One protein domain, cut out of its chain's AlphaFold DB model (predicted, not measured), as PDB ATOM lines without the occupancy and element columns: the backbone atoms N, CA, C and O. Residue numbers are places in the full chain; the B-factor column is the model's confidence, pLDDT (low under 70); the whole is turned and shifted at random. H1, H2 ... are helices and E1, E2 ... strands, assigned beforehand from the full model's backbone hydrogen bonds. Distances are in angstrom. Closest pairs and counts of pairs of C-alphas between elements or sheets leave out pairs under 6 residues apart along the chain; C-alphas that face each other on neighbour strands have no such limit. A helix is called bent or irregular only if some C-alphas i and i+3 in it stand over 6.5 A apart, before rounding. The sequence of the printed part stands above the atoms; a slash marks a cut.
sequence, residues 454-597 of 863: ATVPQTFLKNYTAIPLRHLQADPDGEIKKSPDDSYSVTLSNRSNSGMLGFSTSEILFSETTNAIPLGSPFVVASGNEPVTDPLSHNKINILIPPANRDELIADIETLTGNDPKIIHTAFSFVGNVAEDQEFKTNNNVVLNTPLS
ATOM      1  N   ALA A 454     -51.138  31.350   4.385       90.12
ATOM      2  CA  ALA A 454     -52.571  31.193   4.119       90.12
ATOM      3  C   ALA A 454     -53.281  30.356   5.189       90.12
ATOM      4  O   ALA A 454     -54.490  30.397   5.320       90.12
ATOM      5  N   THR A 455     -52.549  29.524   5.922       87.19
ATOM      6  CA  THR A 455     -53.109  28.670   6.976       87.19
ATOM      7  C   THR A 455     -52.108  28.574   8.111       87.19
ATOM      8  O   THR A 455     -50.896  28.575   7.861       87.19
ATOM      9  N   VAL A 456     -52.594  28.425   9.344       87.94
ATOM     10  CA  VAL A 456     -51.719  28.098  10.474       87.94
ATOM     11  C   VAL A 456     -51.062  26.740  10.183       87.94
ATOM     12  O   VAL A 456     -51.763  25.783   9.844       87.94
ATOM     13  N   PRO A 457     -49.722  26.626  10.220       86.31
ATOM     14  CA  PRO A 457     -49.055  25.364   9.924       86.31
ATOM     15  C   PRO A 457     -49.398  24.275  10.943       86.31
ATOM     16  O   PRO A 457     -49.734  24.555  12.089       86.31
ATOM     17  N   GLN A 458     -49.232  23.016  10.544       83.75
ATOM     18  CA  GLN A 458     -49.416  21.879  11.448       83.75
ATOM     19  C   GLN A 458     -48.299  21.777  12.496       83.75
ATOM     20  O   GLN A 458     -47.162  22.190  12.268       83.75
ATOM     21  N   THR A 459     -48.602  21.118  13.613       88.75
ATOM     22  CA  THR A 459     -47.661  20.860  14.716       88.75
ATOM     23  C   THR A 459     -46.420  20.053  14.322       88.75
ATOM     24  O   THR A 459     -46.394  19.344  13.311       88.75
ATOM     25  N   PHE A 460     -45.373  20.178  15.147       90.94
ATOM     26  CA  PHE A 460     -44.132  19.402  15.077       90.94
ATOM     27  C   PHE A 460     -44.318  17.926  15.428       90.94
ATOM     28  O   PHE A 460     -43.488  17.080  15.072       90.94
ATOM     29  N   LEU A 461     -45.406  17.627  16.132       93.19
ATOM     30  CA  LEU A 461     -45.812  16.280  16.476       93.19
ATOM     31  C   LEU A 461     -46.314  15.538  15.232       93.19
ATOM     32  O   LEU A 461     -46.896  16.114  14.315       93.19
ATOM     33  N   LYS A 462     -46.070  14.232  15.197       91.38
ATOM     34  CA  LYS A 462     -46.385  13.372  14.060       91.38
ATOM     35  C   LYS A 462     -47.871  13.028  13.993       91.38
ATOM     36  O   LYS A 462     -48.469  13.160  12.934       91.38
ATOM     37  N   ASN A 463     -48.434  12.536  15.098       89.94
ATOM     38  CA  ASN A 463     -49.792  11.982  15.116       89.94
ATOM     39  C   ASN A 463     -50.798  12.853  15.870       89.94
ATOM     40  O   ASN A 463     -51.994  12.643  15.710       89.94
ATOM     41  N   TYR A 464     -50.339  13.768  16.719       94.31
ATOM     42  CA  TYR A 464     -51.166  14.438  17.719       94.31
ATOM     43  C   TYR A 464     -51.002  15.946  17.635       94.31
ATOM     44  O   TYR A 464     -49.922  16.407  17.302       94.31
ATOM     45  N   THR A 465     -52.025  16.699  18.010       93.44
ATOM     46  CA  THR A 465     -51.991  18.153  18.243       93.44
ATOM     47  C   THR A 465     -51.648  18.485  19.698       93.44
ATOM     48  O   THR A 465     -51.126  19.560  19.982       93.44
ATOM     49  N   ALA A 466     -51.884  17.539  20.616       93.81
ATOM     50  CA  ALA A 466     -51.522  17.620  22.028       93.81
ATOM     51  C   ALA A 466     -51.081  16.251  22.564       93.81
ATOM     52  O   ALA A 466     -51.670  15.224  22.216       93.81
ATOM     53  N   ILE A 467     -50.078  16.232  23.443       94.00
ATOM     54  CA  ILE A 467     -49.580  15.012  24.097       94.00
ATOM     55  C   ILE A 467     -48.999  15.343  25.482       94.00
ATOM     56  O   ILE A 467     -48.375  16.395  25.622       94.00
ATOM     57  N   PRO A 468     -49.108  14.473  26.504       92.69
ATOM     58  CA  PRO A 468     -48.411  14.713  27.768       92.69
ATOM     59  C   PRO A 468     -46.894  14.708  27.603       92.69
ATOM     60  O   PRO A 468     -46.346  13.839  26.916       92.69
ATOM     61  N   LEU A 469     -46.193  15.622  28.289       92.00
ATOM     62  CA  LEU A 469     -44.737  15.783  28.158       92.00
ATOM     63  C   LEU A 469     -43.997  14.461  28.389       92.00
ATOM     64  O   LEU A 469     -43.128  14.082  27.610       92.00
ATOM     65  N   ARG A 470     -44.399  13.706  29.415       91.94
ATOM     66  CA  ARG A 470     -43.860  12.373  29.740       91.94
ATOM     67  C   ARG A 470     -43.981  11.355  28.600       91.94
ATOM     68  O   ARG A 470     -43.135  10.476  28.483       91.94
ATOM     69  N   HIS A 471     -45.033  11.438  27.786       94.44
ATOM     70  CA  HIS A 471     -45.235  10.546  26.644       94.44
ATOM     71  C   HIS A 471     -44.396  10.972  25.442       94.44
ATOM     72  O   HIS A 471     -43.861  10.100  24.757       94.44
ATOM     73  N   LEU A 472     -44.224  12.280  25.233       94.94
ATOM     74  CA  LEU A 472     -43.288  12.816  24.247       94.94
ATOM     75  C   LEU A 472     -41.835  12.471  24.611       94.94
ATOM     76  O   LEU A 472     -41.109  11.971  23.769       94.94
ATOM     77  N   GLN A 473     -41.425  12.646  25.871       94.25
ATOM     78  CA  GLN A 473     -40.069  12.329  26.350       94.25
ATOM     79  C   GLN A 473     -39.746  10.827  26.342       94.25
ATOM     80  O   GLN A 473     -38.579  10.449  26.294       94.25
ATOM     81  N   ALA A 474     -40.757   9.956  26.406       94.75
ATOM     82  CA  ALA A 474     -40.548   8.509  26.380       94.75
ATOM     83  C   ALA A 474     -40.257   7.957  24.973       94.75
ATOM     84  O   ALA A 474     -39.598   6.924  24.857       94.75
ATOM     85  N   ASP A 475     -40.757   8.615  23.924       95.69
ATOM     86  CA  ASP A 475     -40.521   8.247  22.521       95.69
ATOM     87  C   ASP A 475     -40.474   9.501  21.622       95.69
ATOM     88  O   ASP A 475     -41.286   9.642  20.701       95.69
ATOM     89  N   PRO A 476     -39.540  10.445  21.860       94.12
ATOM     90  CA  PRO A 476     -39.481  11.684  21.081       94.12
ATOM     91  C   PRO A 476     -39.191  11.381  19.608       94.12
ATOM     92  O   PRO A 476     -39.639  12.083  18.700       94.12
ATOM     93  N   ASP A 477     -38.502  10.268  19.354       91.12
ATOM     94  CA  ASP A 477     -38.166   9.814  18.019       91.12
ATOM     95  C   ASP A 477     -39.362   9.277  17.215       91.12
ATOM     96  O   ASP A 477     -39.375   9.356  15.977       91.12
ATOM     97  N   GLY A 478     -40.349   8.692  17.895       92.06
ATOM     98  CA  GLY A 478     -41.615   8.245  17.322       92.06
ATOM     99  C   GLY A 478     -42.641   9.366  17.166       92.06
ATOM    100  O   GLY A 478     -43.429   9.322  16.219       92.06
ATOM    101  N   GLU A 479     -42.599  10.368  18.048       94.19
ATOM    102  CA  GLU A 479     -43.603  11.436  18.114       94.19
ATOM    103  C   GLU A 479     -43.238  12.710  17.352       94.19
ATOM    104  O   GLU A 479     -44.140  13.449  16.977       94.19
ATOM    105  N   ILE A 480     -41.961  12.977  17.069       93.81
ATOM    106  CA  ILE A 480     -41.547  14.147  16.278       93.81
ATOM    107  C   ILE A 480     -41.396  13.775  14.802       93.81
ATOM    108  O   ILE A 480     -40.694  12.816  14.449       93.81
ATOM    109  N   LYS A 481     -42.003  14.595  13.938       91.62
ATOM    110  CA  LYS A 481     -41.908  14.551  12.471       91.62
ATOM    111  C   LYS A 481     -40.466  14.348  11.977       91.62
ATOM    112  O   LYS A 481     -39.536  15.003  12.448       91.62
ATOM    113  N   LYS A 482     -40.252  13.402  11.047       88.50
ATOM    114  CA  LYS A 482     -38.893  12.959  10.649       88.50
ATOM    115  C   LYS A 482     -38.703  12.509   9.200       88.50
ATOM    116  O   LYS A 482     -37.593  12.130   8.830       88.50
ATOM    117  N   SER A 483     -39.748  12.511   8.379       82.44
ATOM    118  CA  SER A 483     -39.682  12.043   6.988       82.44
ATOM    119  C   SER A 483     -40.511  12.923   6.057       82.44
ATOM    120  O   SER A 483     -41.366  13.658   6.537       82.44
ATOM    121  N   PRO A 484     -40.302  12.854   4.729       79.69
ATOM    122  CA  PRO A 484     -41.126  13.587   3.764       79.69
ATOM    123  C   PRO A 484     -42.629  13.312   3.906       79.69
ATOM    124  O   PRO A 484     -43.423  14.243   3.803       79.69
ATOM    125  N   ASP A 485     -42.998  12.066   4.225       76.06
ATOM    126  CA  ASP A 485     -44.389  11.652   4.461       76.06
ATOM    127  C   ASP A 485     -44.967  12.191   5.789       76.06
ATOM    128  O   ASP A 485     -46.180  12.242   5.949       76.06
ATOM    129  N   ASP A 486     -44.099  12.638   6.708       79.44
ATOM    130  CA  ASP A 486     -44.423  13.204   8.025       79.44
ATOM    131  C   ASP A 486     -43.751  14.589   8.163       79.44
ATOM    132  O   ASP A 486     -43.023  14.842   9.123       79.44
ATOM    133  N   SER A 487     -43.875  15.453   7.153       81.94
ATOM    134  CA  SER A 487     -43.249  16.786   7.119       81.94
ATOM    135  C   SER A 487     -44.198  17.880   7.631       81.94
ATOM    136  O   SER A 487     -45.392  17.649   7.838       81.94
ATOM    137  N   TYR A 488     -43.686  19.087   7.887       82.88
ATOM    138  CA  TYR A 488     -44.581  20.242   7.992       82.88
ATOM    139  C   TYR A 488     -45.157  20.542   6.629       82.88
ATOM    140  O   TYR A 488     -44.454  20.446   5.629       82.88
ATOM    141  N   SER A 489     -46.397  20.994   6.619       83.25
ATOM    142  CA  SER A 489     -46.986  21.627   5.459       83.25
ATOM    143  C   SER A 489     -47.239  23.084   5.791       83.25
ATOM    144  O   SER A 489     -47.974  23.381   6.732       83.25
ATOM    145  N   VAL A 490     -46.676  23.970   4.985       86.06
ATOM    146  CA  VAL A 490     -46.947  25.403   5.016       86.06
ATOM    147  C   VAL A 490     -47.610  25.778   3.702       86.06
ATOM    148  O   VAL A 490     -47.117  25.410   2.638       86.06
ATOM    149  N   THR A 491     -48.710  26.519   3.763       87.94
ATOM    150  CA  THR A 491     -49.348  27.078   2.568       87.94
ATOM    151  C   THR A 491     -49.021  28.560   2.495       87.94
ATOM    152  O   THR A 491     -49.383  29.308   3.400       87.94
ATOM    153  N   LEU A 492     -48.339  28.977   1.430       87.25
ATOM    154  CA  LEU A 492     -48.066  30.384   1.140       87.25
ATOM    155  C   LEU A 492     -48.984  30.872   0.018       87.25
ATOM    156  O   LEU A 492     -49.131  30.201  -1.004       87.25
ATOM    157  N   SER A 493     -49.576  32.043   0.192       88.50
ATOM    158  CA  SER A 493     -50.407  32.736  -0.788       88.50
ATOM    159  C   SER A 493     -49.592  33.848  -1.437       88.50
ATOM    160  O   SER A 493     -49.027  34.693  -0.746       88.50
ATOM    161  N   ASN A 494     -49.502  33.841  -2.767       86.19
ATOM    162  CA  ASN A 494     -48.916  34.940  -3.532       86.19
ATOM    163  C   ASN A 494     -50.022  35.829  -4.058       86.19
ATOM    164  O   ASN A 494     -50.782  35.412  -4.933       86.19
ATOM    165  N   ARG A 495     -50.090  37.059  -3.553       87.38
ATOM    166  CA  ARG A 495     -51.103  38.031  -3.970       87.38
ATOM    167  C   ARG A 495     -50.614  38.956  -5.080       87.38
ATOM    168  O   ARG A 495     -51.369  39.814  -5.535       87.38
ATOM    169  N   SER A 496     -49.388  38.753  -5.552       83.56
ATOM    170  CA  SER A 496     -48.771  39.523  -6.621       83.56
ATOM    171  C   SER A 496     -48.951  38.864  -7.987       83.56
ATOM    172  O   SER A 496     -48.902  37.644  -8.153       83.56
ATOM    173  N   ASN A 497     -49.036  39.706  -9.015       79.88
ATOM    174  CA  ASN A 497     -48.956  39.303 -10.416       79.88
ATOM    175  C   ASN A 497     -47.534  38.884 -10.853       79.88
ATOM    176  O   ASN A 497     -47.325  38.479 -11.999       79.88
ATOM    177  N   SER A 498     -46.547  38.986  -9.958       72.38
ATOM    178  CA  SER A 498     -45.165  38.562 -10.194       72.38
ATOM    179  C   SER A 498     -44.958  37.111  -9.740       72.38
ATOM    180  O   SER A 498     -45.137  36.785  -8.572       72.38
ATOM    181  N   GLY A 499     -44.565  36.229 -10.664       60.09
ATOM    182  CA  GLY A 499     -44.446  34.779 -10.425       60.09
ATOM    183  C   GLY A 499     -43.090  34.278  -9.906       60.09
ATOM    184  O   GLY A 499     -42.765  33.115 -10.122       60.09
ATOM    185  N   MET A 500     -42.236  35.124  -9.315       58.28
ATOM    186  CA  MET A 500     -40.954  34.658  -8.768       58.28
ATOM    187  C   MET A 500     -40.600  35.372  -7.472       58.28
ATOM    188  O   MET A 500     -40.468  36.596  -7.444       58.28
ATOM    189  N   LEU A 501     -40.345  34.570  -6.442       56.69
ATOM    190  CA  LEU A 501     -39.781  35.024  -5.189       56.69
ATOM    191  C   LEU A 501     -38.464  34.346  -4.875       56.69
ATOM    192  O   LEU A 501     -38.315  33.138  -5.029       56.69
ATOM    193  N   GLY A 502     -37.556  35.141  -4.322       64.00
ATOM    194  CA  GLY A 502     -36.576  34.627  -3.385       64.00
ATOM    195  C   GLY A 502     -36.857  35.199  -1.998       64.00
ATOM    196  O   GLY A 502     -37.371  36.309  -1.878       64.00
ATOM    197  N   PHE A 503     -36.465  34.461  -0.968       76.00
ATOM    198  CA  PHE A 503     -36.454  34.921   0.417       76.00
ATOM    199  C   PHE A 503     -35.020  35.291   0.810       76.00
ATOM    200  O   PHE A 503     -34.073  34.610   0.398       76.00
ATOM    201  N   SER A 504     -34.854  36.371   1.573       77.25
ATOM    202  CA  SER A 504     -33.560  36.759   2.153       77.25
ATOM    203  C   SER A 504     -33.284  35.945   3.414       77.25
ATOM    204  O   SER A 504     -32.183  35.426   3.592       77.25
ATOM    205  N   THR A 505     -34.318  35.770   4.234       81.38
ATOM    206  CA  THR A 505     -34.360  34.874   5.388       81.38
ATOM    207  C   THR A 505     -35.703  34.158   5.413       81.38
ATOM    208  O   THR A 505     -36.723  34.721   5.015       81.38
ATOM    209  N   SER A 506     -35.718  32.918   5.882       86.69
ATOM    210  CA  SER A 506     -36.942  32.222   6.267       86.69
ATOM    211  C   SER A 506     -36.595  31.224   7.360       86.69
ATOM    212  O   SER A 506     -35.595  30.516   7.234       86.69
ATOM    213  N   GLU A 507     -37.338  31.224   8.461       91.12
ATOM    214  CA  GLU A 507     -36.937  30.532   9.686       91.12
ATOM    215  C   GLU A 507     -38.130  29.906  10.417       91.12
ATOM    216  O   GLU A 507     -39.224  30.466  10.464       91.12
ATOM    217  N   ILE A 508     -37.891  28.726  10.989       91.44
ATOM    218  CA  ILE A 508     -38.744  28.064  11.974       91.44
ATOM    219  C   ILE A 508     -37.999  28.078  13.301       91.44
ATOM    220  O   ILE A 508     -36.856  27.620  13.364       91.44
ATOM    221  N   LEU A 509     -38.651  28.570  14.351       91.94
ATOM    222  CA  LEU A 509     -38.120  28.622  15.711       91.94
ATOM    223  C   LEU A 509     -39.104  27.973  16.686       91.94
ATOM    224  O   LEU A 509     -40.285  28.317  16.687       91.94
ATOM    225  N   PHE A 510     -38.601  27.104  17.565       92.94
ATOM    226  CA  PHE A 510     -39.371  26.579  18.691       92.94
ATOM    227  C   PHE A 510     -38.966  27.265  19.991       92.94
ATOM    228  O   PHE A 510     -37.785  27.519  20.242       92.94
ATOM    229  N   SER A 511     -39.941  27.518  20.854       92.81
ATOM    230  CA  SER A 511     -39.694  27.952  22.221       92.81
ATOM    231  C   SER A 511     -40.745  27.423  23.190       92.81
ATOM    232  O   SER A 511     -41.897  27.195  22.838       92.81
ATOM    233  N   GLU A 512     -40.356  27.216  24.443       90.69
ATOM    234  CA  GLU A 512     -41.283  26.944  25.539       90.69
ATOM    235  C   GLU A 512     -41.769  28.274  26.126       90.69
ATOM    236  O   GLU A 512     -40.965  29.110  26.536       90.69
ATOM    237  N   THR A 513     -43.085  28.480  26.167       82.50
ATOM    238  CA  THR A 513     -43.694  29.787  26.490       82.50
ATOM    239  C   THR A 513     -43.539  30.232  27.945       82.50
ATOM    240  O   THR A 513     -43.407  31.430  28.187       82.50
ATOM    241  N   THR A 514     -43.513  29.317  28.921       74.00
ATOM    242  CA  THR A 514     -43.486  29.673  30.355       74.00
ATOM    243  C   THR A 514     -42.219  30.439  30.722       74.00
ATOM    244  O   THR A 514     -42.253  31.340  31.557       74.00
ATOM    245  N   ASN A 515     -41.093  30.084  30.101       73.44
ATOM    246  CA  ASN A 515     -39.790  30.682  30.391       73.44
ATOM    247  C   ASN A 515     -39.109  31.288  29.154       73.44
ATOM    248  O   ASN A 515     -37.949  31.690  29.246       73.44
ATOM    249  N   ALA A 516     -39.804  31.330  28.011       81.31
ATOM    250  CA  ALA A 516     -39.262  31.720  26.708       81.31
ATOM    251  C   ALA A 516     -37.949  30.988  26.366       81.31
ATOM    252  O   ALA A 516     -37.015  31.583  25.829       81.31
ATOM    253  N   ILE A 517     -37.860  29.701  26.718       84.00
ATOM    254  CA  ILE A 517     -36.667  28.877  26.481       84.00
ATOM    255  C   ILE A 517     -36.659  28.482  25.002       84.00
ATOM    256  O   ILE A 517     -37.595  27.799  24.586       84.00
ATOM    257  N   PRO A 518     -35.652  28.876  24.199       91.38
ATOM    258  CA  PRO A 518     -35.500  28.368  22.838       91.38
ATOM    259  C   PRO A 518     -35.285  26.853  22.852       91.38
ATOM    260  O   PRO A 518     -34.587  26.353  23.733       91.38
ATOM    261  N   LEU A 519     -35.877  26.145  21.891       91.31
ATOM    262  CA  LEU A 519     -35.728  24.699  21.726       91.31
ATOM    263  C   LEU A 519     -35.180  24.409  20.327       91.31
ATOM    264  O   LEU A 519     -35.837  24.675  19.320       91.31
ATOM    265  N   GLY A 520     -33.976  23.859  20.263       90.69
ATOM    266  CA  GLY A 520     -33.242  23.669  19.025       90.69
ATOM    267  C   GLY A 520     -32.793  24.975  18.361       90.69
ATOM    268  O   GLY A 520     -33.185  26.087  18.725       90.69
ATOM    269  N   SER A 521     -31.965  24.832  17.330       91.44
ATOM    270  CA  SER A 521     -31.565  25.937  16.462       91.44
ATOM    271  C   SER A 521     -32.598  26.183  15.353       91.44
ATOM    272  O   SER A 521     -33.199  25.221  14.855       91.44
ATOM    273  N   PRO A 522     -32.752  27.437  14.879       91.12
ATOM    274  CA  PRO A 522     -33.606  27.748  13.740       91.12
ATOM    275  C   PRO A 522     -33.215  26.988  12.468       91.12
ATOM    276  O   PRO A 522     -32.041  26.668  12.245       91.12
ATOM    277  N   PHE A 523     -34.193  26.732  11.602       90.19
ATOM    278  CA  PHE A 523     -33.969  26.148  10.276       90.19
ATOM    279  C   PHE A 523     -34.904  26.741   9.222       90.19
ATOM    280  O   PHE A 523     -35.889  27.394   9.545       90.19
ATOM    281  N   VAL A 524     -34.564  26.535   7.950       87.25
ATOM    282  CA  VAL A 524     -35.166  27.251   6.818       87.25
ATOM    283  C   VAL A 524     -36.582  26.756   6.503       87.25
ATOM    284  O   VAL A 524     -36.780  25.551   6.350       87.25
ATOM    285  N   VAL A 525     -37.537  27.685   6.342       77.69
ATOM    286  CA  VAL A 525     -38.922  27.397   5.901       77.69
ATOM    287  C   VAL A 525     -38.954  27.109   4.399       77.69
ATOM    288  O   VAL A 525     -39.456  26.084   3.952       77.69
ATOM    289  N   ALA A 526     -38.401  28.032   3.613       71.81
ATOM    290  CA  ALA A 526     -38.379  27.995   2.157       71.81
ATOM    291  C   ALA A 526     -37.078  28.611   1.626       71.81
ATOM    292  O   ALA A 526     -36.619  29.655   2.099       71.81
ATOM    293  N   SER A 527     -36.464  27.964   0.635       67.94
ATOM    294  CA  SER A 527     -35.247  28.478   0.003       67.94
ATOM    295  C   SER A 527     -35.582  29.513  -1.076       67.94
ATOM    296  O   SER A 527     -36.654  29.478  -1.671       67.94
ATOM    297  N   GLY A 528     -34.653  30.423  -1.381       58.66
ATOM    298  CA  GLY A 528     -34.873  31.486  -2.372       58.66
ATOM    299  C   GLY A 528     -35.056  31.037  -3.833       58.66
ATOM    300  O   GLY A 528     -35.125  31.898  -4.702       58.66
ATOM    301  N   ASN A 529     -35.102  29.727  -4.104       55.34
ATOM    302  CA  ASN A 529     -35.368  29.143  -5.422       55.34
ATOM    303  C   ASN A 529     -36.710  28.384  -5.477       55.34
ATOM    304  O   ASN A 529     -36.992  27.764  -6.504       55.34
ATOM    305  N   GLU A 530     -37.499  28.370  -4.396       57.91
ATOM    306  CA  GLU A 530     -38.781  27.664  -4.382       57.91
ATOM    307  C   GLU A 530     -39.809  28.398  -5.260       57.91
ATOM    308  O   GLU A 530     -40.064  29.590  -5.062       57.91
ATOM    309  N   PRO A 531     -40.397  27.718  -6.257       50.91
ATOM    310  CA  PRO A 531     -41.332  28.327  -7.179       50.91
ATOM    311  C   PRO A 531     -42.674  28.568  -6.490       50.91
ATOM    312  O   PRO A 531     -43.547  27.709  -6.481       50.91
ATOM    313  N   VAL A 532     -42.897  29.785  -6.011       57.72
ATOM    314  CA  VAL A 532     -44.247  30.354  -6.036       57.72
ATOM    315  C   VAL A 532     -44.503  30.808  -7.482       57.72
ATOM    316  O   VAL A 532     -44.474  31.996  -7.798       57.72
ATOM    317  N   THR A 533     -44.598  29.837  -8.399       51.56
ATOM    318  CA  THR A 533     -44.506  30.073  -9.853       51.56
ATOM    319  C   THR A 533     -45.740  30.697 -10.466       51.56
ATOM    320  O   THR A 533     -45.622  31.342 -11.508       51.56
ATOM    321  N   ASP A 534     -46.901  30.506  -9.842       58.91
ATOM    322  CA  ASP A 534     -48.162  30.998 -10.374       58.91
ATOM    323  C   ASP A 534     -48.575  32.276  -9.629       58.91
ATOM    324  O   ASP A 534     -48.746  32.264  -8.407       58.91
ATOM    325  N   PRO A 535     -48.717  33.407 -10.336       56.62
ATOM    326  CA  PRO A 535     -49.393  34.580  -9.806       56.62
ATOM    327  C   PRO A 535     -50.749  34.230  -9.194       56.62
ATOM    328  O   PRO A 535     -51.472  33.405  -9.755       56.62
ATOM    329  N   LEU A 536     -51.118  34.890  -8.092       71.25
ATOM    330  CA  LEU A 536     -52.442  34.738  -7.468       71.25
ATOM    331  C   LEU A 536     -52.762  33.289  -7.054       71.25
ATOM    332  O   LEU A 536     -53.892  32.830  -7.219       71.25
ATOM    333  N   SER A 537     -51.767  32.563  -6.535       80.88
ATOM    334  CA  SER A 537     -51.886  31.141  -6.196       80.88
ATOM    335  C   SER A 537     -51.538  30.820  -4.744       80.88
ATOM    336  O   SER A 537     -50.777  31.534  -4.085       80.88
ATOM    337  N   HIS A 538     -52.059  29.681  -4.281       85.06
ATOM    338  CA  HIS A 538     -51.676  29.025  -3.035       85.06
ATOM    339  C   HIS A 538     -50.659  27.922  -3.318       85.06
ATOM    340  O   HIS A 538     -50.940  26.973  -4.052       85.06
ATOM    341  N   ASN A 539     -49.485  28.024  -2.704       83.31
ATOM    342  CA  ASN A 539     -48.384  27.085  -2.873       83.31
ATOM    343  C   ASN A 539     -48.151  26.338  -1.566       83.31
ATOM    344  O   ASN A 539     -47.799  26.928  -0.546       83.31
ATOM    345  N   LYS A 540     -48.348  25.020  -1.608       85.81
ATOM    346  CA  LYS A 540     -48.085  24.130  -0.480       85.81
ATOM    347  C   LYS A 540     -46.618  23.704  -0.499       85.81
ATOM    348  O   LYS A 540     -46.177  23.050  -1.444       85.81
ATOM    349  N   ILE A 541     -45.888  24.044   0.554       83.19
ATOM    350  CA  ILE A 541     -44.480  23.707   0.754       83.19
ATOM    351  C   ILE A 541     -44.389  22.678   1.876       83.19
ATOM    352  O   ILE A 541     -44.869  22.903   2.986       83.19
ATOM    353  N   ASN A 542     -43.750  21.548   1.580       86.00
ATOM    354  CA  ASN A 542     -43.479  20.513   2.568       86.00
ATOM    355  C   ASN A 542     -42.063  20.688   3.130       86.00
ATOM    356  O   ASN A 542     -41.093  20.680   2.370       86.00
ATOM    357  N   ILE A 543     -41.936  20.821   4.449       84.56
ATOM    358  CA  ILE A 543     -40.679  21.162   5.127       84.56
ATOM    359  C   ILE A 543     -40.272  20.011   6.040       84.56
ATOM    360  O   ILE A 543     -40.987  19.636   6.973       84.56
ATOM    361  N   LEU A 544     -39.097  19.451   5.777       86.56
ATOM    362  CA  LEU A 544     -38.489  18.431   6.620       86.56
ATOM    363  C   LEU A 544     -37.577  19.097   7.654       86.56
ATOM    364  O   LEU A 544     -36.722  19.897   7.277       86.56
ATOM    365  N   ILE A 545     -37.704  18.720   8.931       87.81
ATOM    366  CA  ILE A 545     -36.747  19.149   9.960       87.81
ATOM    367  C   ILE A 545     -35.378  18.556   9.610       87.81
ATOM    368  O   ILE A 545     -35.263  17.327   9.523       87.81
ATOM    369  N   PRO A 546     -34.330  19.376   9.414       91.12
ATOM    370  CA  PRO A 546     -32.996  18.847   9.189       91.12
ATOM    371  C   PRO A 546     -32.572  17.955  10.369       91.12
ATOM    372  O   PRO A 546     -32.807  18.339  11.516       91.12
ATOM    373  N   PRO A 547     -31.916  16.801  10.133       92.06
ATOM    374  CA  PRO A 547     -31.595  15.852  11.202       92.06
ATOM    375  C   PRO A 547     -30.866  16.477  12.399       92.06
ATOM    376  O   PRO A 547     -31.234  16.211  13.532       92.06
ATOM    377  N   ALA A 548     -29.912  17.383  12.159       93.44
ATOM    378  CA  ALA A 548     -29.182  18.060  13.232       93.44
ATOM    379  C   ALA A 548     -30.079  18.969  14.096       93.44
ATOM    380  O   ALA A 548     -29.991  18.918  15.317       93.44
ATOM    381  N   ASN A 549     -30.962  19.764  13.477       93.62
ATOM    382  CA  ASN A 549     -31.926  20.607  14.198       93.62
ATOM    383  C   ASN A 549     -32.937  19.756  14.978       93.62
ATOM    384  O   ASN A 549     -33.358  20.131  16.068       93.62
ATOM    385  N   ARG A 550     -33.313  18.597  14.428       92.69
ATOM    386  CA  ARG A 550     -34.204  17.647  15.094       92.69
ATOM    387  C   ARG A 550     -33.550  17.016  16.319       92.69
ATOM    388  O   ARG A 550     -34.193  16.938  17.359       92.69
ATOM    389  N   ASP A 551     -32.299  16.581  16.202       94.38
ATOM    390  CA  ASP A 551     -31.547  15.995  17.316       94.38
ATOM    391  C   ASP A 551     -31.385  17.006  18.466       94.38
ATOM    392  O   ASP A 551     -31.508  16.641  19.632       94.38
ATOM    393  N   GLU A 552     -31.173  18.286  18.142       95.56
ATOM    394  CA  GLU A 552     -31.116  19.377  19.124       95.56
ATOM    395  C   GLU A 552     -32.478  19.629  19.787       95.56
ATOM    396  O   GLU A 552     -32.563  19.670  21.011       95.56
ATOM    397  N   LEU A 553     -33.558  19.706  18.998       94.38
ATOM    398  CA  LEU A 553     -34.923  19.839  19.515       94.38
ATOM    399  C   LEU A 553     -35.283  18.692  20.474       94.38
ATOM    400  O   LEU A 553     -35.867  18.932  21.529       94.38
ATOM    401  N   ILE A 554     -34.925  17.452  20.124       95.25
ATOM    402  CA  ILE A 554     -35.129  16.281  20.987       95.25
ATOM    403  C   ILE A 554     -34.353  16.438  22.291       95.25
ATOM    404  O   ILE A 554     -34.943  16.288  23.361       95.25
ATOM    405  N   ALA A 555     -33.061  16.767  22.211       95.62
ATOM    406  CA  ALA A 555     -32.221  16.938  23.390       95.62
ATOM    407  C   ALA A 555     -32.792  18.003  24.341       95.62
ATOM    408  O   ALA A 555     -32.839  17.784  25.552       95.62
ATOM    409  N   ASP A 556     -33.291  19.117  23.805       94.62
ATOM    410  CA  ASP A 556     -33.891  20.180  24.608       94.62
ATOM    411  C   ASP A 556     -35.226  19.749  25.236       94.62
ATOM    412  O   ASP A 556     -35.435  19.970  26.432       94.62
ATOM    413  N   ILE A 557     -36.100  19.061  24.488       92.19
ATOM    414  CA  ILE A 557     -37.369  18.512  25.005       92.19
ATOM    415  C   ILE A 557     -37.128  17.519  26.151       92.19
ATOM    416  O   ILE A 557     -37.848  17.538  27.154       92.19
ATOM    417  N   GLU A 558     -36.102  16.674  26.047       92.25
ATOM    418  CA  GLU A 558     -35.713  15.735  27.108       92.25
ATOM    419  C   GLU A 558     -35.259  16.449  28.391       92.25
ATOM    420  O   GLU A 558     -35.387  15.897  29.486       92.25
ATOM    421  N   THR A 559     -34.772  17.691  28.288       90.50
ATOM    422  CA  THR A 559     -34.363  18.494  29.452       90.50
ATOM    423  C   THR A 559     -35.500  19.290  30.092       90.50
ATOM    424  O   THR A 559     -35.323  19.829  31.190       90.50
ATOM    425  N   LEU A 560     -36.670  19.370  29.449       89.38
ATOM    426  CA  LEU A 560     -37.813  20.093  30.001       89.38
ATOM    427  C   LEU A 560     -38.254  19.463  31.328       89.38
ATOM    428  O   LEU A 560     -38.514  18.265  31.432       89.38
ATOM    429  N   THR A 561     -38.365  20.305  32.356       81.94
ATOM    430  CA  THR A 561     -38.771  19.913  33.715       81.94
ATOM    431  C   THR A 561     -40.029  20.659  34.160       81.94
ATOM    432  O   THR A 561     -40.374  21.710  33.616       81.94
ATOM    433  N   GLY A 562     -40.718  20.130  35.172       73.00
ATOM    434  CA  GLY A 562     -41.996  20.651  35.668       73.00
ATOM    435  C   GLY A 562     -43.182  19.799  35.214       73.00
ATOM    436  O   GLY A 562     -43.033  18.925  34.366       73.00
ATOM    437  N   ASN A 563     -44.344  20.037  35.822       68.88
ATOM    438  CA  ASN A 563     -45.580  19.344  35.457       68.88
ATOM    439  C   ASN A 563     -46.254  20.035  34.262       68.88
ATOM    440  O   ASN A 563     -46.063  21.236  34.063       68.88
ATOM    441  N   ASP A 564     -47.058  19.277  33.517       70.00
ATOM    442  CA  ASP A 564     -47.985  19.796  32.507       70.00
ATOM    443  C   ASP A 564     -48.993  20.793  33.141       70.00
ATOM    444  O   ASP A 564     -49.311  20.658  34.332       70.00
ATOM    445  N   PRO A 565     -49.529  21.767  32.376       80.62
ATOM    446  CA  PRO A 565     -49.295  21.984  30.948       80.62
ATOM    447  C   PRO A 565     -48.030  22.808  30.646       80.62
ATOM    448  O   PRO A 565     -47.676  23.729  31.380       80.62
ATOM    449  N   LYS A 566     -47.385  22.512  29.514       87.44
ATOM    450  CA  LYS A 566     -46.434  23.398  28.820       87.44
ATOM    451  C   LYS A 566     -46.963  23.713  27.428       87.44
ATOM    452  O   LYS A 566     -47.728  22.932  26.875       87.44
ATOM    453  N   ILE A 567     -46.534  24.820  26.832       90.56
ATOM    454  CA  ILE A 567     -46.875  25.144  25.440       90.56
ATOM    455  C   ILE A 567     -45.580  25.350  24.669       90.56
ATOM    456  O   ILE A 567     -44.762  26.195  25.050       90.56
ATOM    457  N   ILE A 568     -45.419  24.576  23.597       92.88
ATOM    458  CA  ILE A 568     -44.356  24.766  22.615       92.88
ATOM    459  C   ILE A 568     -44.875  25.708  21.538       92.88
ATOM    460  O   ILE A 568     -45.776  25.371  20.770       92.88
ATOM    461  N   HIS A 569     -44.297  26.893  21.503       92.94
ATOM    462  CA  HIS A 569     -44.544  27.921  20.515       92.94
ATOM    463  C   HIS A 569     -43.646  27.676  19.303       92.94
ATOM    464  O   HIS A 569     -42.421  27.675  19.424       92.94
ATOM    465  N   THR A 570     -44.249  27.459  18.138       92.75
ATOM    466  CA  THR A 570     -43.548  27.321  16.857       92.75
ATOM    467  C   THR A 570     -43.814  28.566  16.028       92.75
ATOM    468  O   THR A 570     -44.944  28.787  15.597       92.75
ATOM    469  N   ALA A 571     -42.789  29.385  15.819       92.38
ATOM    470  CA  ALA A 571     -42.863  30.568  14.971       92.38
ATOM    471  C   ALA A 571     -42.307  30.244  13.585       92.38
ATOM    472  O   ALA A 571     -41.195  29.728  13.477       92.38
ATOM    473  N   PHE A 572     -43.064  30.580  12.548       91.69
ATOM    474  CA  PHE A 572     -42.630  30.549  11.158       91.69
ATOM    475  C   PHE A 572     -42.533  31.988  10.675       91.69
ATOM    476  O   PHE A 572     -43.470  32.764  10.865       91.69
ATOM    477  N   SER A 573     -41.421  32.342  10.044       91.50
ATOM    478  CA  SER A 573     -41.230  33.681   9.502       91.50
ATOM    479  C   SER A 573     -40.457  33.671   8.194       91.50
ATOM    480  O   SER A 573     -39.683  32.753   7.908       91.50
ATOM    481  N   PHE A 574     -40.645  34.709   7.386       87.44
ATOM    482  CA  PHE A 574     -39.794  34.975   6.235       87.44
ATOM    483  C   PHE A 574     -39.616  36.470   5.981       87.44
ATOM    484  O   PHE A 574     -40.304  37.317   6.538       87.44
ATOM    485  N   VAL A 575     -38.639  36.799   5.142       84.88
ATOM    486  CA  VAL A 575     -38.417  38.151   4.633       84.88
ATOM    487  C   VAL A 575     -38.186  38.043   3.132       84.88
ATOM    488  O   VAL A 575     -37.186  37.460   2.696       84.88
ATOM    489  N   GLY A 576     -39.104  38.589   2.333       76.50
ATOM    490  CA  GLY A 576     -38.994  38.608   0.878       76.50
ATOM    491  C   GLY A 576     -37.747  39.351   0.377       76.50
ATOM    492  O   GLY A 576     -37.232  40.268   1.015       76.50
ATOM    493  N   ASN A 577     -37.234  38.953  -0.792       74.00
ATOM    494  CA  ASN A 577     -36.189  39.697  -1.519       74.00
ATOM    495  C   ASN A 577     -36.751  40.870  -2.342       74.00
ATOM    496  O   ASN A 577     -35.985  41.630  -2.939       74.00
ATOM    497  N   VAL A 578     -38.077  40.979  -2.430       71.12
ATOM    498  CA  VAL A 578     -38.795  42.035  -3.145       71.12
ATOM    499  C   VAL A 578     -39.370  43.004  -2.115       71.12
ATOM    500  O   VAL A 578     -39.619  42.624  -0.976       71.12
ATOM    501  N   ALA A 579     -39.529  44.272  -2.493       75.56
ATOM    502  CA  ALA A 579     -40.187  45.244  -1.633       75.56
ATOM    503  C   ALA A 579     -41.686  44.911  -1.517       75.56
ATOM    504  O   ALA A 579     -42.424  45.022  -2.496       75.56
ATOM    505  N   GLU A 580     -42.101  44.497  -0.326       82.50
ATOM    506  CA  GLU A 580     -43.499  44.402   0.099       82.50
ATOM    507  C   GLU A 580     -43.923  45.723   0.746       82.50
ATOM    508  O   GLU A 580     -43.098  46.409   1.377       82.50
ATOM    509  N   ASP A 581     -45.200  46.068   0.593       86.19
ATOM    510  CA  ASP A 581     -45.773  47.228   1.274       86.19
ATOM    511  C   ASP A 581     -45.831  46.957   2.793       86.19
ATOM    512  O   ASP A 581     -45.778  45.812   3.250       86.19
ATOM    513  N   GLN A 582     -45.790  48.013   3.609       88.50
ATOM    514  CA  GLN A 582     -45.513  47.880   5.044       88.50
ATOM    515  C   GLN A 582     -46.651  47.182   5.793       88.50
ATOM    516  O   GLN A 582     -46.375  46.388   6.696       88.50
ATOM    517  N   GLU A 583     -47.882  47.459   5.381       90.25
ATOM    518  CA  GLU A 583     -49.127  46.931   5.922       90.25
ATOM    519  C   GLU A 583     -49.216  45.404   5.811       90.25
ATOM    520  O   GLU A 583     -49.788  44.759   6.683       90.25
ATOM    521  N   PHE A 584     -48.586  44.810   4.792       91.19
ATOM    522  CA  PHE A 584     -48.662  43.374   4.532       91.19
ATOM    523  C   PHE A 584     -47.636  42.547   5.312       91.19
ATOM    524  O   PHE A 584     -47.797  41.344   5.484       91.19
ATOM    525  N   LYS A 585     -46.583  43.168   5.855       89.50
ATOM    526  CA  LYS A 585     -45.467  42.441   6.496       89.50
ATOM    527  C   LYS A 585     -45.862  41.642   7.735       89.50
ATOM    528  O   LYS A 585     -45.078  40.804   8.187       89.50
ATOM    529  N   THR A 586     -47.029  41.904   8.320       90.56
ATOM    530  CA  THR A 586     -47.591  41.062   9.384       90.56
ATOM    531  C   THR A 586     -47.806  39.629   8.901       90.56
ATOM    532  O   THR A 586     -47.505  38.699   9.645       90.56
ATOM    533  N   ASN A 587     -48.162  39.448   7.627       92.19
ATOM    534  CA  ASN A 587     -48.413  38.149   7.002       92.19
ATOM    535  C   ASN A 587     -47.171  37.295   6.770       92.19
ATOM    536  O   ASN A 587     -47.274  36.101   6.472       92.19
ATOM    537  N   ASN A 588     -45.993  37.874   6.990       90.06
ATOM    538  CA  ASN A 588     -44.721  37.172   6.912       90.06
ATOM    539  C   ASN A 588     -44.408  36.354   8.162       90.06
ATOM    540  O   ASN A 588     -43.323  35.779   8.248       90.06
ATOM    541  N   ASN A 589     -45.303  36.338   9.152       91.50
ATOM    542  CA  ASN A 589     -45.130  35.608  10.397       91.50
ATOM    543  C   ASN A 589     -46.412  34.856  10.745       91.50
ATOM    544  O   ASN A 589     -47.503  35.410  10.681       91.50
ATOM    545  N   VAL A 590     -46.277  33.607  11.179       91.44
ATOM    546  CA  VAL A 590     -47.378  32.840  11.766       91.44
ATOM    547  C   VAL A 590     -46.865  32.034  12.948       91.44
ATOM    548  O   VAL A 590     -45.726  31.558  12.964       91.44
ATOM    549  N   VAL A 591     -47.713  31.894  13.957       89.81
ATOM    550  CA  VAL A 591     -47.404  31.191  15.195       89.81
ATOM    551  C   VAL A 591     -48.367  30.032  15.382       89.81
ATOM    552  O   VAL A 591     -49.571  30.175  15.197       89.81
ATOM    553  N   LEU A 592     -47.826  28.901  15.825       89.69
ATOM    554  CA  LEU A 592     -48.588  27.757  16.298       89.69
ATOM    555  C   LEU A 592     -48.222  27.440  17.750       89.69
ATOM    556  O   LEU A 592     -47.047  27.301  18.089       89.69
ATOM    557  N   ASN A 593     -49.236  27.210  18.579       89.44
ATOM    558  CA  ASN A 593     -49.073  26.728  19.945       89.44
ATOM    559  C   ASN A 593     -49.402  25.234  20.020       89.44
ATOM    560  O   ASN A 593     -50.544  24.838  19.827       89.44
ATOM    561  N   THR A 594     -48.406  24.400  20.324       92.00
ATOM    562  CA  THR A 594     -48.595  22.964  20.572       92.00
ATOM    563  C   THR A 594     -48.610  22.701  22.081       92.00
ATOM    564  O   THR A 594     -47.560  22.808  22.727       92.00
ATOM    565  N   PRO A 595     -49.771  22.381  22.677       90.50
ATOM    566  CA  PRO A 595     -49.863  22.094  24.100       90.50
ATOM    567  C   PRO A 595     -49.272  20.717  24.435       90.50
ATOM    568  O   PRO A 595     -49.690  19.683  23.915       90.50
ATOM    569  N   LEU A 596     -48.334  20.703  25.378       91.56
ATOM    570  CA  LEU A 596     -47.920  19.508  26.101       91.56
ATOM    571  C   LEU A 596     -48.745  19.447  27.387       91.56
ATOM    572  O   LEU A 596     -48.439  20.135  28.361       91.56
ATOM    573  N   SER A 597     -49.863  18.728  27.344       87.88
ATOM    574  CA  SER A 597     -50.928  18.813  28.349       87.88
ATOM    575  C   SER A 597     -51.296  17.446  28.909       87.88
ATOM    576  O   SER A 597     -50.772  16.421  28.500       87.88
TER     577      SER A 597
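AT A GLANCE: This is residues 454 to 597 of the 863 residues of the protein "T9SS type A sorting domain-containing protein" of Bacteroidetes bacterium (UniProt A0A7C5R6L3). One long, twisted sheet, E3, E2, E5 and E6, has its other face bare while the helix H3, the two-stranded ribbon of E1 and E4, and the small helices H1 and H2 lie on one side of it. H3 covers the edge strand E3, H1 and H2 lie toward one end of the length, and H4 sits at the sheet's level toward the other end. The printed part has 144 residues, with four named helices and six named strands in the order H1, H2, E1, E2, E3, E4, H3, E5, H4, E6. Both sheets are antiparallel, and the class is mixed, helices and strands. The whole is compact, with a radius of gyration of the C-alphas of 16.1 A, and elongated, spanning 49 by 30 by 23 A.

IN THESE COORDINATES: Start at C-alpha 454, (-52.571, 31.193, 4.119); residues 454 to 468 hold no named element. Find H1 at residues 469 to 474 and H2 at 476 to 479. E1 runs over 488 to 494, 19.2 A, and E2 over 503 to 512, 26.8 A. E3 is residues 517 to 523, and E4 is 538 to 543. H3, residues 547 to 559, begins at (-31.595, 15.852, 11.202) and is 18.6 A long. E5, residues 566 to 576, measures 32.7 A. H4 is 582 to 588, and E6, residues 589 to 596, 22.7 A, ends at (-47.920, 19.508, 26.101).

HOW THE PARTS SIT: Look first at inner strands E2 and E5, where N 509 and O 571 are 2.9 A apart. E3 and E2 form a hairpin, with N 519 and O 510 at 2.9 A. At the other edge, E6 pairs with E5, with N 568 and O 594 at 2.9 A. H3 is on this sheet, making two layers, a helix on one face; it runs along E3 at 4 degrees on the local plane, its height over the sheet 8.8 A, and the closest C-alphas, of Gly 520 and Leu 553, are 4.2 A apart. H1 only grazes the sheet, with residues 469 to 472; the closest C-alphas of H1 and E6, Leu 469 and Leu 596, are 5.3 A apart. H2 is close to H3 but not clearly touching, C-alphas 476 and 554 being 6.3 A apart. H4 stands at the sheet's level, and is irregular, but only just: C-alphas 583 and 586 are 7.0 A apart. In the second sheet, E1 and E4 have N 490 and O 541 at 2.9 A; E1 is apart from E5. In H1 and H3 every O i to N i+4 pair is within hydrogen-bond range; H4 has 0 of 3, but 3 of 4 O i to N i+3 pairs; H2 is too short for an O i to N i+4 pair.

THE WHOLE: The C-alphas farthest apart, of Asn 497 and Gly 562, are 50.2 A apart. The printed part has no cut. The link from E3 to E4, residues 524 to 537, is long. Mean pLDDT of the printed part is 84.8; look for values under 70 at residues 499 to 502, 527 to 535 and 563.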